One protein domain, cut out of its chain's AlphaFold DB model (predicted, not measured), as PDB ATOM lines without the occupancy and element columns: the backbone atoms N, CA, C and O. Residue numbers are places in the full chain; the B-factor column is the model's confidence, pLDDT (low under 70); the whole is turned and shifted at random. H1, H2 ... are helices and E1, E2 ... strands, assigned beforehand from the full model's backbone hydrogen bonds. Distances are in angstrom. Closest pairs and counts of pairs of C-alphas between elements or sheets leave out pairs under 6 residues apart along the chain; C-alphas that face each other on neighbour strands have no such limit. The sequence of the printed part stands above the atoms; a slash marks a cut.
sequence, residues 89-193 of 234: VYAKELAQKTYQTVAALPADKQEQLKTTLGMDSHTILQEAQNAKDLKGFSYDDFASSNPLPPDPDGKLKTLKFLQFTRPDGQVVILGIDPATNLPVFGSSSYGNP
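This is residues 89 to 193 of the 234 residues of an uncharacterized protein of Candidatus Gottesmanbacteria bacterium RIFCSPHIGHO2_02_FULL_39_11 (UniProt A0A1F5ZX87). A small antiparallel sheet of four strands has H1 and H3 side by side across one face, with H2 on that face beyond the strands. The short H4 packs on the other face over E2, and residues 149 to 154 stick out. The 105 printed residues hold four helices and four strands, in the order H1 H2 H3 E1 H4 E2 E3 E4; the sheet's order is E1 E2 E3 E4 and the class is mixed. The whole is compact, with a radius of gyration of the C-alphas of 13.0 A and spans of 36 by 34 by 25 A.

H1, residues 89 to 103, is 20.9 A long and begins at C-alpha 89 (-52.692, 10.804, 4.101). H2 is residues 107 to 117, 15.3 A, and H3 residues 121 to 130, 14.3 A. E1 is residues 135 to 137 and H4 residues 139 to 145. E2, residues 160 to 165, spans 17.2 A, and E3, residues 171 to 176, 16.3 A. E4, residues 183 to 187, ends at C-alpha 187 (-35.383, 17.948, 16.044).

H1 touches H3 at a shallow tilt of 29 degrees, opposite ways; their closest C-alphas, of Tyr 99 and Leu 125, are 5.7 A apart. H2 is over none of the strands. H4, on the opposite face, runs along E2, at 0 degrees on the local plane. E2, E3 and E4 form a meander, each strand the antiparallel neighbour of the one before. Within hydrogen-bond range are N 135 and O 163 across the neighbours E1 and E2, at 2.9 A, N 162 and O 174 across E2 and E3, at 2.8 A, and N 175 and O 185 across E3 and E4, at 2.8 A. In H1, H2, H3 and H4 every O i to N i+4 pair is within range.

The C-alphas farthest apart, of Pro 106 and Pro 193, are 37.5 A apart. The printed part has no cut, and the link from H4 to E2 is long, 14 residues. The pLDDT is under 70 at residues 116, 118, 144 to 156 and 186 to 193.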
ATOM      1  N   VAL A  89     -51.971   9.807   4.910       76.38
ATOM      2  CA  VAL A  89     -52.692  10.804   4.101       76.38
ATOM      3  C   VAL A  89     -52.826  12.121   4.861       76.38
ATOM      4  O   VAL A  89     -52.491  13.174   4.330       76.38
ATOM      5  N   TYR A  90     -53.242  12.050   6.126       77.81
ATOM      6  CA  TYR A  90     -53.377  13.221   6.989       77.81
ATOM      7  C   TYR A  90     -52.018  13.881   7.269       77.81
ATOM      8  O   TYR A  90     -51.901  15.105   7.261       77.81
ATOM      9  N   ALA A  91     -50.970  13.074   7.453       81.50
ATOM     10  CA  ALA A  91     -49.609  13.574   7.631       81.50
ATOM     11  C   ALA A  91     -49.101  14.326   6.388       81.50
ATOM     12  O   ALA A  91     -48.511  15.398   6.513       81.50
ATOM     13  N   LYS A  92     -49.381  13.807   5.184       83.25
ATOM     14  CA  LYS A  92     -49.038  14.474   3.919       83.25
ATOM     15  C   LYS A  92     -49.804  15.774   3.718       83.25
ATOM     16  O   LYS A  92     -49.202  16.765   3.319       83.25
ATOM     17  N   GLU A  93     -51.099  15.782   4.022       84.69
ATOM     18  CA  GLU A  93     -51.923  16.991   3.951       84.69
ATOM     19  C   GLU A  93     -51.397  18.074   4.903       84.69
ATOM     20  O   GLU A  93     -51.232  19.227   4.505       84.69
ATOM     21  N   LEU A  94     -51.044  17.695   6.137       83.44
ATOM     22  CA  LEU A  94     -50.451  18.609   7.110       83.44
ATOM     23  C   LEU A  94     -49.090  19.140   6.634       83.44
ATOM     24  O   LEU A  94     -48.861  20.348   6.692       83.44
ATOM     25  N   ALA A  95     -48.214  18.277   6.111       83.38
ATOM     26  CA  ALA A  95     -46.916  18.680   5.562       83.38
ATOM     27  C   ALA A  95     -47.071  19.657   4.386       83.38
ATOM     28  O   ALA A  95     -46.377  20.670   4.323       83.38
ATOM     29  N   GLN A  96     -48.013  19.387   3.479       86.19
ATOM     30  CA  GLN A  96     -48.294  20.236   2.325       86.19
ATOM     31  C   GLN A  96     -48.863  21.596   2.739       86.19
ATOM     32  O   GLN A  96     -48.414  22.627   2.240       86.19
ATOM     33  N   LYS A  97     -49.820  21.622   3.670       85.44
ATOM     34  CA  LYS A  97     -50.413  22.868   4.171       85.44
ATOM     35  C   LYS A  97     -49.379  23.734   4.893       85.44
ATOM     36  O   LYS A  97     -49.318  24.943   4.681       85.44
ATOM     37  N   THR A  98     -48.532  23.102   5.698       82.75
ATOM     38  CA  THR A  98     -47.434  23.771   6.411       82.75
ATOM     39  C   THR A  98     -46.414  24.318   5.417       82.75
ATOM     40  O   THR A  98     -46.021  25.474   5.516       82.75
ATOM     41  N   TYR A  99     -46.054  23.540   4.391       85.81
ATOM     42  CA  TYR A  99     -45.164  23.989   3.320       85.81
ATOM     43  C   TYR A  99     -45.708  25.221   2.594       85.81
ATOM     44  O   TYR A  99     -44.988  26.198   2.428       85.81
ATOM     45  N   GLN A 100     -46.986  25.205   2.204       87.06
ATOM     46  CA  GLN A 100     -47.624  26.352   1.550       87.06
ATOM     47  C   GLN A 100     -47.634  27.589   2.449       87.06
ATOM     48  O   GLN A 100     -47.404  28.695   1.970       87.06
ATOM     49  N   THR A 101     -47.868  27.397   3.748       83.69
ATOM     50  CA  THR A 101     -47.876  28.491   4.724       83.69
ATOM     51  C   THR A 101     -46.481  29.093   4.874       83.69
ATOM     52  O   THR A 101     -46.335  30.305   4.780       83.69
ATOM     53  N   VAL A 102     -45.445  28.258   5.019       82.00
ATOM     54  CA  VAL A 102     -44.047  28.709   5.098       82.00
ATOM     55  C   VAL A 102     -43.616  29.404   3.805       82.00
ATOM     56  O   VAL A 102     -43.021  30.474   3.866       82.00
ATOM     57  N   ALA A 103     -43.962  28.852   2.641       83.31
ATOM     58  CA  ALA A 103     -43.635  29.444   1.344       83.31
ATOM     59  C   ALA A 103     -44.330  30.799   1.107       83.31
ATOM     60  O   ALA A 103     -43.810  31.630   0.366       83.31
ATOM     61  N   ALA A 104     -45.489  31.029   1.733       84.88
ATOM     62  CA  ALA A 104     -46.220  32.292   1.661       84.88
ATOM     63  C   ALA A 104     -45.696  33.366   2.633       84.88
ATOM     64  O   ALA A 104     -46.111  34.523   2.537       84.88
ATOM     65  N   LEU A 105     -44.808  33.016   3.573       82.44
ATOM     66  CA  LEU A 105     -44.224  33.989   4.492       82.44
ATOM     67  C   LEU A 105     -43.215  34.905   3.777       82.44
ATOM     68  O   LEU A 105     -42.520  34.450   2.868       82.44
ATOM     69  N   PRO A 106     -43.067  36.167   4.219       82.12
ATOM     70  CA  PRO A 106     -41.972  37.035   3.786       82.12
ATOM     71  C   PRO A 106     -40.603  36.394   4.052       82.12
ATOM     72  O   PRO A 106     -40.447  35.672   5.038       82.12
ATOM     73  N   ALA A 107     -39.600  36.703   3.223       80.00
ATOM     74  CA  ALA A 107     -38.249  36.143   3.343       80.00
ATOM     75  C   ALA A 107     -37.659  36.312   4.758       80.00
ATOM     76  O   ALA A 107     -37.160  35.348   5.331       80.00
ATOM     77  N   ASP A 108     -37.849  37.484   5.369       76.25
ATOM     78  CA  ASP A 108     -37.384  37.791   6.730       76.25
ATOM     79  C   ASP A 108     -37.980  36.840   7.785       76.25
ATOM     80  O   ASP A 108     -37.325  36.451   8.750       76.25
ATOM     81  N   LYS A 109     -39.239  36.422   7.597       74.00
ATOM     82  CA  LYS A 109     -39.936  35.482   8.488       74.00
ATOM     83  C   LYS A 109     -39.522  34.033   8.240       74.00
ATOM     84  O   LYS A 109     -39.484  33.246   9.183       74.00
ATOM     85  N   GLN A 110     -39.183  33.683   7.002       75.25
ATOM     86  CA  GLN A 110     -38.617  32.371   6.678       75.25
ATOM     87  C   GLN A 110     -37.211  32.211   7.269       75.25
ATOM     88  O   GLN A 110     -36.883  31.149   7.796       75.25
ATOM     89  N   GLU A 111     -36.399  33.271   7.241       75.69
ATOM     90  CA  GLU A 111     -35.067  33.273   7.845       75.69
ATOM     91  C   GLU A 111     -35.145  33.163   9.374       75.69
ATOM     92  O   GLU A 111     -34.459  32.323   9.953       75.69
ATOM     93  N   GLN A 112     -36.065  33.897  10.015       72.88
ATOM     94  CA  GLN A 112     -36.350  33.740  11.448       72.88
ATOM     95  C   GLN A 112     -36.725  32.293  11.801       72.88
ATOM     96  O   GLN A 112     -36.138  31.719  12.714       72.88
ATOM     97  N   LEU A 113     -37.633  31.668  11.045       74.81
ATOM     98  CA  LEU A 113     -38.017  30.266  11.253       74.81
ATOM     99  C   LEU A 113     -36.839  29.302  11.097       74.81
ATOM    100  O   LEU A 113     -36.689  28.376  11.894       74.81
ATOM    101  N   LYS A 114     -35.981  29.525  10.100       74.88
ATOM    102  CA  LYS A 114     -34.767  28.732   9.898       74.88
ATOM    103  C   LYS A 114     -33.813  28.851  11.084       74.88
ATOM    104  O   LYS A 114     -33.254  27.841  11.510       74.88
ATOM    105  N   THR A 115     -33.646  30.053  11.632       71.38
ATOM    106  CA  THR A 115     -32.838  30.281  12.836       71.38
ATOM    107  C   THR A 115     -33.453  29.608  14.062       71.38
ATOM    108  O   THR A 115     -32.732  28.945  14.800       71.38
ATOM    109  N   THR A 116     -34.771  29.718  14.258       68.50
ATOM    110  CA  THR A 116     -35.480  29.129  15.406       68.50
ATOM    111  C   THR A 116     -35.465  27.602  15.385       68.50
ATOM    112  O   THR A 116     -35.265  26.976  16.420       68.50
ATOM    113  N   LEU A 117     -35.652  26.985  14.217       72.00
ATOM    114  CA  LEU A 117     -35.641  25.526  14.081       72.00
ATOM    115  C   LEU A 117     -34.225  24.951  13.944       72.00
ATOM    116  O   LEU A 117     -34.053  23.738  14.017       72.00
ATOM    117  N   GLY A 118     -33.219  25.792  13.678       67.38
ATOM    118  CA  GLY A 118     -31.854  25.363  13.363       67.38
ATOM    119  C   GLY A 118     -31.735  24.598  12.039       67.38
ATOM    120  O   GLY A 118     -30.719  23.955  11.776       67.38
ATOM    121  N   MET A 119     -32.778  24.618  11.206       75.31
ATOM    122  CA  MET A 119     -32.875  23.816   9.994       75.31
ATOM    123  C   MET A 119     -33.850  24.454   8.994       75.31
ATOM    124  O   MET A 119     -34.782  25.158   9.375       75.31
ATOM    125  N   ASP A 120     -33.616  24.241   7.698       81.25
ATOM    126  CA  ASP A 120     -34.378  24.910   6.638       81.25
ATOM    127  C   ASP A 120     -35.791  24.326   6.494       81.25
ATOM    128  O   ASP A 120     -35.982  23.268   5.884       81.25
ATOM    129  N   SER A 121     -36.785  25.005   7.079       79.31
ATOM    130  CA  SER A 121     -38.179  24.546   7.149       79.31
ATOM    131  C   SER A 121     -38.737  24.164   5.784       79.31
ATOM    132  O   SER A 121     -39.483  23.192   5.670       79.31
ATOM    133  N   HIS A 122     -38.370  24.913   4.744       81.38
ATOM    134  CA  HIS A 122     -38.869  24.698   3.397       81.38
ATOM    135  C   HIS A 122     -38.320  23.392   2.815       81.38
ATOM    136  O   HIS A 122     -39.087  22.549   2.344       81.38
ATOM    137  N   THR A 123     -37.003  23.177   2.920       83.62
ATOM    138  CA  THR A 123     -36.350  21.937   2.479       83.62
ATOM    139  C   THR A 123     -36.888  20.721   3.228       83.62
ATOM    140  O   THR A 123     -37.205  19.705   2.616       83.62
ATOM    141  N   ILE A 124     -37.069  20.819   4.545       83.50
ATOM    142  CA  ILE A 124     -37.497  19.677   5.369       83.50
ATOM    143  C   ILE A 124     -38.949  19.314   5.103       83.50
ATOM    144  O   ILE A 124     -39.282  18.137   5.033       83.50
ATOM    145  N   LEU A 125     -39.833  20.300   4.940       85.56
ATOM    146  CA  LEU A 125     -41.231  20.030   4.609       85.56
ATOM    147  C   LEU A 125     -41.365  19.439   3.199       85.56
ATOM    148  O   LEU A 125     -42.250  18.613   2.963       85.56
ATOM    149  N   GLN A 126     -40.471  19.802   2.276       86.81
ATOM    150  CA  GLN A 126     -40.374  19.163   0.965       86.81
ATOM    151  C   GLN A 126     -39.860  17.717   1.072       86.81
ATOM    152  O   GLN A 126     -40.410  16.822   0.427       86.81
ATOM    153  N   GLU A 127     -38.847  17.451   1.899       84.19
ATOM    154  CA  GLU A 127     -38.381  16.088   2.200       84.19
ATOM    155  C   GLU A 127     -39.497  15.246   2.833       84.19
ATOM    156  O   GLU A 127     -39.753  14.128   2.386       84.19
ATOM    157  N   ALA A 128     -40.232  15.812   3.793       84.56
ATOM    158  CA  ALA A 128     -41.353  15.171   4.470       84.56
ATOM    159  C   ALA A 128     -42.453  14.742   3.487       84.56
ATOM    160  O   ALA A 128     -42.941  13.616   3.561       84.56
ATOM    161  N   GLN A 129     -42.821  15.594   2.521       84.62
ATOM    162  CA  GLN A 129     -43.823  15.258   1.495       84.62
ATOM    163  C   GLN A 129     -43.409  14.063   0.622       84.62
ATOM    164  O   GLN A 129     -44.255  13.254   0.218       84.62
ATOM    165  N   ASN A 130     -42.109  13.951   0.342       84.88
ATOM    166  CA  ASN A 130     -41.539  12.885  -0.478       84.88
ATOM    167  C   ASN A 130     -41.229  11.611   0.323       84.88
ATOM    168  O   ASN A 130     -41.054  10.540  -0.268       84.88
ATOM    169  N   ALA A 131     -41.191  11.696   1.654       82.94
ATOM    170  CA  ALA A 131     -40.914  10.566   2.520       82.94
ATOM    171  C   ALA A 131     -42.031   9.511   2.444       82.94
ATOM    172  O   ALA A 131     -43.231   9.795   2.530       82.94
ATOM    173  N   LYS A 132     -41.630   8.246   2.273       81.38
ATOM    174  CA  LYS A 132     -42.563   7.106   2.206       81.38
ATOM    175  C   LYS A 132     -43.085   6.704   3.582       81.38
ATOM    176  O   LYS A 132     -44.166   6.132   3.679       81.38
ATOM    177  N   ASP A 133     -42.307   6.983   4.616       82.44
ATOM    178  CA  ASP A 133     -42.552   6.636   6.009       82.44
ATOM    179  C   ASP A 133     -43.090   7.814   6.832       82.44
ATOM    180  O   ASP A 133     -43.137   7.711   8.057       82.44
ATOM    181  N   LEU A 134     -43.521   8.900   6.173       85.25
ATOM    182  CA  LEU A 134     -44.108  10.061   6.834       85.25
ATOM    183  C   LEU A 134     -45.290   9.641   7.713       85.25
ATOM    184  O   LEU A 134     -46.273   9.065   7.234       85.25
ATOM    185  N   LYS A 135     -45.208   9.994   8.992       84.50
ATOM    186  CA  LYS A 135     -46.233   9.724   9.999       84.50
ATOM    187  C   LYS A 135     -46.597  11.000  10.738       84.50
ATOM    188  O   LYS A 135     -45.740  11.835  11.012       84.50
ATOM    189  N   GLY A 136     -47.880  11.122  11.053       82.94
ATOM    190  CA  GLY A 136     -48.393  12.106  11.993       82.94
ATOM    191  C   GLY A 136     -48.509  11.477  13.376       82.94
ATOM    192  O   GLY A 136     -48.830  10.293  13.477       82.94
ATOM    193  N   PHE A 137     -48.245  12.264  14.412       78.31
ATOM    194  CA  PHE A 137     -48.410  11.882  15.808       78.31
ATOM    195  C   PHE A 137     -49.166  12.975  16.556       78.31
ATOM    196  O   PHE A 137     -48.997  14.173  16.294       78.31
ATOM    197  N   SER A 138     -50.001  12.553  17.503       74.81
ATOM    198  CA  SER A 138     -50.465  13.446  18.559       74.81
ATOM    199  C   SER A 138     -49.348  13.672  19.581       74.81
ATOM    200  O   SER A 138     -48.370  12.920  19.617       74.81
ATOM    201  N   TYR A 139     -49.488  14.699  20.421       74.44
ATOM    202  CA  TYR A 139     -48.565  14.905  21.533       74.44
ATOM    203  C   TYR A 139     -48.461  13.669  22.431       74.44
ATOM    204  O   TYR A 139     -47.355  13.295  22.794       74.44
ATOM    205  N   ASP A 140     -49.578  13.009  22.747       72.19
ATOM    206  CA  ASP A 140     -49.572  11.841  23.633       72.19
ATOM    207  C   ASP A 140     -48.806  10.665  23.005       72.19
ATOM    208  O   ASP A 140     -47.996  10.019  23.673       72.19
ATOM    209  N   ASP A 141     -48.978  10.437  21.699       71.81
ATOM    210  CA  ASP A 141     -48.228   9.402  20.972       71.81
ATOM    211  C   ASP A 141     -46.729   9.736  20.910       71.81
ATOM    212  O   ASP A 141     -45.867   8.869  21.090       71.81
ATOM    213  N   PHE A 142     -46.403  11.009  20.695       73.31
ATOM    214  CA  PHE A 142     -45.029  11.489  20.645       73.31
ATOM    215  C   PHE A 142     -44.343  11.420  22.019       73.31
ATOM    216  O   PHE A 142     -43.251  10.865  22.124       73.31
ATOM    217  N   ALA A 143     -45.008  11.880  23.080       71.00
ATOM    218  CA  ALA A 143     -44.526  11.842  24.460       71.00
ATOM    219  C   ALA A 143     -44.378  10.407  24.993       71.00
ATOM    220  O   ALA A 143     -43.517  10.141  25.828       71.00
ATOM    221  N   SER A 144     -45.188   9.465  24.497       68.75
ATOM    222  CA  SER A 144     -45.054   8.042  24.842       68.75
ATOM    223  C   SER A 144     -43.810   7.383  24.235       68.75
ATOM    224  O   SER A 144     -43.299   6.406  24.781       68.75
ATOM    225  N   SER A 145     -43.320   7.910  23.110       65.69
ATOM    226  CA  SER A 145     -42.215   7.336  22.335       65.69
ATOM    227  C   SER A 145     -40.903   8.102  22.492       65.69
ATOM    228  O   SER A 145     -39.843   7.541  22.224       65.69
ATOM    229  N   ASN A 146     -40.961   9.352  22.955       66.00
ATOM    230  CA  ASN A 146     -39.808  10.222  23.122       66.00
ATOM    231  C   ASN A 146     -39.899  10.939  24.477       66.00
ATOM    232  O   ASN A 146     -40.898  11.613  24.738       66.00
ATOM    233  N   PRO A 147     -38.875  10.836  25.343       60.22
ATOM    234  CA  PRO A 147     -38.844  11.597  26.582       60.22
ATOM    235  C   PRO A 147     -38.723  13.084  26.239       60.22
ATOM    236  O   PRO A 147     -37.700  13.535  25.720       60.22
ATOM    237  N   LEU A 148     -39.791  13.836  26.492       61.34
ATOM    238  CA  LEU A 148     -39.809  15.279  26.293       61.34
ATOM    239  C   LEU A 148     -39.353  16.005  27.556       61.34
ATOM    240  O   LEU A 148     -39.654  15.548  28.664       61.34
ATOM    241  N   PRO A 149     -38.666  17.155  27.418       54.56
ATOM    242  CA  PRO A 149     -38.496  18.057  28.542       54.56
ATOM    243  C   PRO A 149     -39.876  18.524  29.040       54.56
ATOM    244  O   PRO A 149     -40.841  18.545  28.269       54.56
ATOM    245  N   PRO A 150     -39.998  18.880  30.330       52.84
ATOM    246  CA  PRO A 150     -41.255  19.357  30.889       52.84
ATOM    247  C   PRO A 150     -41.780  20.554  30.086       52.84
ATOM    248  O   PRO A 150     -41.016  21.455  29.750       52.84
ATOM    249  N   ASP A 151     -43.081  20.535  29.791       61.09
ATOM    250  CA  ASP A 151     -43.832  21.577  29.082       61.09
ATOM    251  C   ASP A 151     -44.530  22.490  30.109       61.09
ATOM    252  O   ASP A 151     -45.693  22.241  30.448       61.09
ATOM    253  N   PRO A 152     -43.838  23.491  30.686       53.22
ATOM    254  CA  PRO A 152     -44.395  24.327  31.751       53.22
ATOM    255  C   PRO A 152     -45.611  25.142  31.294       53.22
ATOM    256  O   PRO A 152     -46.482  25.431  32.111       53.22
ATOM    257  N   ASP A 153     -45.704  25.447  29.997       61.66
ATOM    258  CA  ASP A 153     -46.768  26.271  29.418       61.66
ATOM    259  C   ASP A 153     -47.918  25.437  28.820       61.66
ATOM    260  O   ASP A 153     -48.919  25.995  28.369       61.66
ATOM    261  N   GLY A 154     -47.787  24.105  28.767       64.31
ATOM    262  CA  GLY A 154     -48.769  23.217  28.133       64.31
ATOM    263  C   GLY A 154     -48.902  23.404  26.612       64.31
ATOM    264  O   GLY A 154     -49.870  22.921  26.020       64.31
ATOM    265  N   LYS A 155     -47.965  24.119  25.977       67.25
ATOM    266  CA  LYS A 155     -48.022  24.480  24.553       67.25
ATOM    267  C   LYS A 155     -47.701  23.285  23.663       67.25
ATOM    268  O   LYS A 155     -48.342  23.123  22.624       67.25
ATOM    269  N   LEU A 156     -46.787  22.407  24.084       66.62
ATOM    270  CA  LEU A 156     -46.410  21.212  23.323       66.62
ATOM    271  C   LEU A 156     -47.594  20.255  23.153       66.62
ATOM    272  O   LEU A 156     -47.733  19.647  22.092       66.62
ATOM    273  N   LYS A 157     -48.505  20.198  24.136       70.69
ATOM    274  CA  LYS A 157     -49.737  19.385  24.073       70.69
ATOM    275  C   LYS A 157     -50.661  19.732  22.912       70.69
ATOM    276  O   LYS A 157     -51.455  18.899  22.485       70.69
ATOM    277  N   THR A 158     -50.582  20.965  22.420       76.12
ATOM    278  CA  THR A 158     -51.444  21.443  21.332       76.12
ATOM    279  C   THR A 158     -50.846  21.193  19.950       76.12
ATOM    280  O   THR A 158     -51.561  21.265  18.949       76.12
ATOM    281  N   LEU A 159     -49.555  20.857  19.887       78.38
ATOM    282  CA  LEU A 159     -48.839  20.656  18.637       78.38
ATOM    283  C   LEU A 159     -49.181  19.315  17.996       78.38
ATOM    284  O   LEU A 159     -49.474  18.312  18.651       78.38
ATOM    285  N   LYS A 160     -49.098  19.305  16.670       83.56
ATOM    286  CA  LYS A 160     -49.148  18.090  15.863       83.56
ATOM    287  C   LYS A 160     -47.753  17.778  15.377       83.56
ATOM    288  O   LYS A 160     -47.087  18.653  14.836       83.56
ATOM    289  N   PHE A 161     -47.331  16.536  15.533       84.50
ATOM    290  CA  PHE A 161     -45.975  16.148  15.188       84.50
ATOM    291  C   PHE A 161     -45.967  15.403  13.859       84.50
ATOM    292  O   PHE A 161     -46.822  14.556  13.601       84.50
ATOM    293  N   LEU A 162     -45.003  15.723  13.006       86.12
ATOM    294  CA  LEU A 162     -44.651  14.939  11.832       86.12
ATOM    295  C   LEU A 162     -43.309  14.276  12.083       86.12
ATOM    296  O   LEU A 162     -42.378  14.934  12.532       86.12
ATOM    297  N   GLN A 163     -43.196  13.003  11.736       86.56
ATOM    298  CA  GLN A 163     -41.933  12.279  11.759       86.56
ATOM    299  C   GLN A 163     -41.706  11.606  10.417       86.56
ATOM    300  O   GLN A 163     -42.626  11.014   9.845       86.56
ATOM    301  N   PHE A 164     -40.470  11.650   9.943       86.25
ATOM    302  CA  PHE A 164     -40.032  10.902   8.775       86.25
ATOM    303  C   PHE A 164     -38.541  10.588   8.868       86.25
ATOM    304  O   PHE A 164     -37.814  11.211   9.645       86.25
ATOM    305  N   THR A 165     -38.087   9.625   8.073       84.44
ATOM    306  CA  THR A 165     -36.669   9.283   7.963       84.44
ATOM    307  C   THR A 165     -36.102   9.887   6.687       84.44
ATOM    308  O   THR A 165     -36.624   9.684   5.589       84.44
ATOM    309  N   ARG A 166     -35.019  10.643   6.827       83.00
ATOM    310  CA  ARG A 166     -34.260  11.191   5.708       83.00
ATOM    311  C   ARG A 166     -33.507  10.093   4.946       83.00
ATOM    312  O   ARG A 166     -33.282   9.004   5.479       83.00
ATOM    313  N   PRO A 167     -33.072  10.360   3.700       76.69
ATOM    314  CA  PRO A 167     -32.294   9.402   2.910       76.69
ATOM    315  C   PRO A 167     -30.971   8.962   3.554       76.69
ATOM    316  O   PRO A 167     -30.484   7.875   3.256       76.69
ATOM    317  N   ASP A 168     -30.399   9.790   4.431       80.12
ATOM    318  CA  ASP A 168     -29.193   9.502   5.218       80.12
ATOM    319  C   ASP A 168     -29.461   8.607   6.447       80.12
ATOM    320  O   ASP A 168     -28.528   8.226   7.152       80.12
ATOM    321  N   GLY A 169     -30.722   8.238   6.697       75.12
ATOM    322  CA  GLY A 169     -31.146   7.424   7.837       75.12
ATOM    323  C   GLY A 169     -31.467   8.221   9.104       75.12
ATOM    324  O   GLY A 169     -31.822   7.614  10.116       75.12
ATOM    325  N   GLN A 170     -31.375   9.554   9.076       80.19
ATOM    326  CA  GLN A 170     -31.716  10.406  10.212       80.19
ATOM    327  C   GLN A 170     -33.235  10.524  10.368       80.19
ATOM    328  O   GLN A 170     -33.950  10.832   9.416       80.19
ATOM    329  N   VAL A 171     -33.744  10.327  11.585       81.69
ATOM    330  CA  VAL A 171     -35.153  10.595  11.893       81.69
ATOM    331  C   VAL A 171     -35.311  12.073  12.221       81.69
ATOM    332  O   VAL A 171     -34.621  12.609  13.092       81.69
ATOM    333  N   VAL A 172     -36.241  12.713  11.526       82.44
ATOM    334  CA  VAL A 172     -36.602  14.113  11.727       82.44
ATOM    335  C   VAL A 172     -37.994  14.181  12.320       82.44
ATOM    336  O   VAL A 172     -38.900  13.488  11.855       82.44
ATOM    337  N   ILE A 173     -38.157  15.035  13.328       83.88
ATOM    338  CA  ILE A 173     -39.435  15.311  13.978       83.88
ATOM    339  C   ILE A 173     -39.716  16.808  13.906       83.88
ATOM    340  O   ILE A 173     -38.887  17.622  14.309       83.88
ATOM    341  N   LEU A 174     -40.895  17.159  13.402       83.69
ATOM    342  CA  LEU A 174     -41.385  18.527  13.286       83.69
ATOM    343  C   LEU A 174     -42.653  18.699  14.117       83.69
ATOM    344  O   LEU A 174     -43.634  18.000  13.880       83.69
ATOM    345  N   GLY A 175     -42.657  19.646  15.050       84.75
ATOM    346  CA  GLY A 175     -43.861  20.082  15.752       84.75
ATOM    347  C   GLY A 175     -44.508  21.247  15.011       84.75
ATOM    348  O   GLY A 175     -43.869  22.274  14.785       84.75
ATOM    349  N   ILE A 176     -45.770  21.081  14.631       84.56
ATOM    350  CA  ILE A 176     -46.561  22.054  13.879       84.56
ATOM    351  C   ILE A 176     -47.677  22.567  14.774       84.56
ATOM    352  O   ILE A 176     -48.464  21.784  15.316       84.56
ATOM    353  N   ASP A 177     -47.774  23.887  14.881       82.19
ATOM    354  CA  ASP A 177     -48.906  24.531  15.530       82.19
ATOM    355  C   ASP A 177     -50.147  24.425  14.623       82.19
ATOM    356  O   ASP A 177     -50.128  24.921  13.493       82.19
ATOM    357  N   PRO A 178     -51.244  23.781  15.061       77.69
ATOM    358  CA  PRO A 178     -52.450  23.662  14.249       77.69
ATOM    359  C   PRO A 178     -53.167  24.999  13.997       77.69
ATOM    360  O   PRO A 178     -53.942  25.065  13.037       77.69
ATOM    361  N   ALA A 179     -52.953  26.030  14.823       80.44
ATOM    362  CA  ALA A 179     -53.582  27.337  14.643       80.44
ATOM    363  C   ALA A 179     -52.956  28.088  13.464       80.44
ATOM    364  O   ALA A 179     -53.660  28.507  12.543       80.44
ATOM    365  N   THR A 180     -51.628  28.191  13.451       77.31
ATOM    366  CA  THR A 180     -50.884  28.918  12.414       77.31
ATOM    367  C   THR A 180     -50.462  28.037  11.235       77.31
ATOM    368  O   THR A 180     -50.239  28.546  10.144       77.31
ATOM    369  N   ASN A 181     -50.426  26.711  11.399       81.38
ATOM    370  CA  ASN A 181     -49.793  25.754  10.477       81.38
ATOM    371  C   ASN A 181     -48.313  26.077  10.230       81.38
ATOM    372  O   ASN A 181     -47.805  25.849   9.132       81.38
ATOM    373  N   LEU A 182     -47.631  26.617  11.242       82.56
ATOM    374  CA  LEU A 182     -46.199  26.875  11.202       82.56
ATOM    375  C   LEU A 182     -45.431  25.812  11.992       82.56
ATOM    376  O   LEU A 182     -45.914  25.333  13.025       82.56
ATOM    377  N   PRO A 183     -44.234  25.428  11.519       80.00
ATOM    378  CA  PRO A 183     -43.333  24.601  12.298       80.00
ATOM    379  C   PRO A 183     -42.760  25.439  13.445       80.00
ATOM    380  O   PRO A 183     -42.118  26.460  13.216       80.00
ATOM    381  N   VAL A 184     -42.997  25.000  14.676       76.44
ATOM    382  CA  VAL A 184     -42.515  25.661  15.903       76.44
ATOM    383  C   VAL A 184     -41.416  24.863  16.599       76.44
ATOM    384  O   VAL A 184     -40.711  25.385  17.454       76.44
ATOM    385  N   PHE A 185     -41.260  23.592  16.229       71.06
ATOM    386  CA  PHE A 185     -40.248  22.699  16.771       71.06
ATOM    387  C   PHE A 185     -39.654  21.843  15.656       71.06
ATOM    388  O   PHE A 185     -40.386  21.327  14.808       71.06
ATOM    389  N   GLY A 186     -38.338  21.669  15.680       64.56
ATOM    390  CA  GLY A 186     -37.609  20.776  14.792       64.56
ATOM    391  C   GLY A 186     -36.518  20.069  15.578       64.56
ATOM    392  O   GLY A 186     -35.721  20.719  16.246       64.56
ATOM    393  N   SER A 187     -36.490  18.742  15.517       64.44
ATOM    394  CA  SER A 187     -35.383  17.948  16.044       64.44
ATOM    395  C   SER A 187     -34.921  16.952  14.996       64.44
ATOM    396  O   SER A 187     -35.718  16.246  14.373       64.44
ATOM    397  N   SER A 188     -33.608  16.903  14.816       55.19
ATOM    398  CA  SER A 188     -32.897  16.003  13.918       55.19
ATOM    399  C   SER A 188     -31.979  15.073  14.718       55.19
ATOM    400  O   SER A 188     -30.809  14.902  14.399       55.19
ATOM    401  N   SER A 189     -32.463  14.480  15.814       53.47
ATOM    402  CA  SER A 189     -31.686  13.449  16.521       53.47
ATOM    403  C   SER A 189     -32.500  12.619  17.512       53.47
ATOM    404  O   SER A 189     -32.165  12.506  18.686       53.47
ATOM    405  N   TYR A 190     -33.552  11.961  17.033       46.34
ATOM    406  CA  TYR A 190     -34.042  10.761  17.710       46.34
ATOM    407  C   TYR A 190     -33.587   9.575  16.878       46.34
ATOM    408  O   TYR A 190     -34.255   9.178  15.928       46.34
ATOM    409  N   GLY A 191     -32.388   9.053  17.150       38.31
ATOM    410  CA  GLY A 191     -31.962   7.839  16.458       38.31
ATOM    411  C   GLY A 191     -32.967   6.716  16.665       38.31
ATOM    412  O   GLY A 191     -33.828   6.771  17.543       38.31
ATOM    413  N   ASN A 192     -32.852   5.707  15.808       38.56
ATOM    414  CA  ASN A 192     -33.649   4.491  15.865       38.56
ATOM    415  C   ASN A 192     -33.903   4.091  17.334       38.56
ATOM    416  O   ASN A 192     -32.930   3.947  18.075       38.56
ATOM    417  N   PRO A 193     -35.153   3.878  17.783       43.34
ATOM    418  CA  PRO A 193     -35.416   3.465  19.165       43.34
ATOM    419  C   PRO A 193     -34.718   2.142  19.532       43.34
ATOM    420  O   PRO A 193     -34.559   1.835  20.707       43.34
TER     421      PRO A 193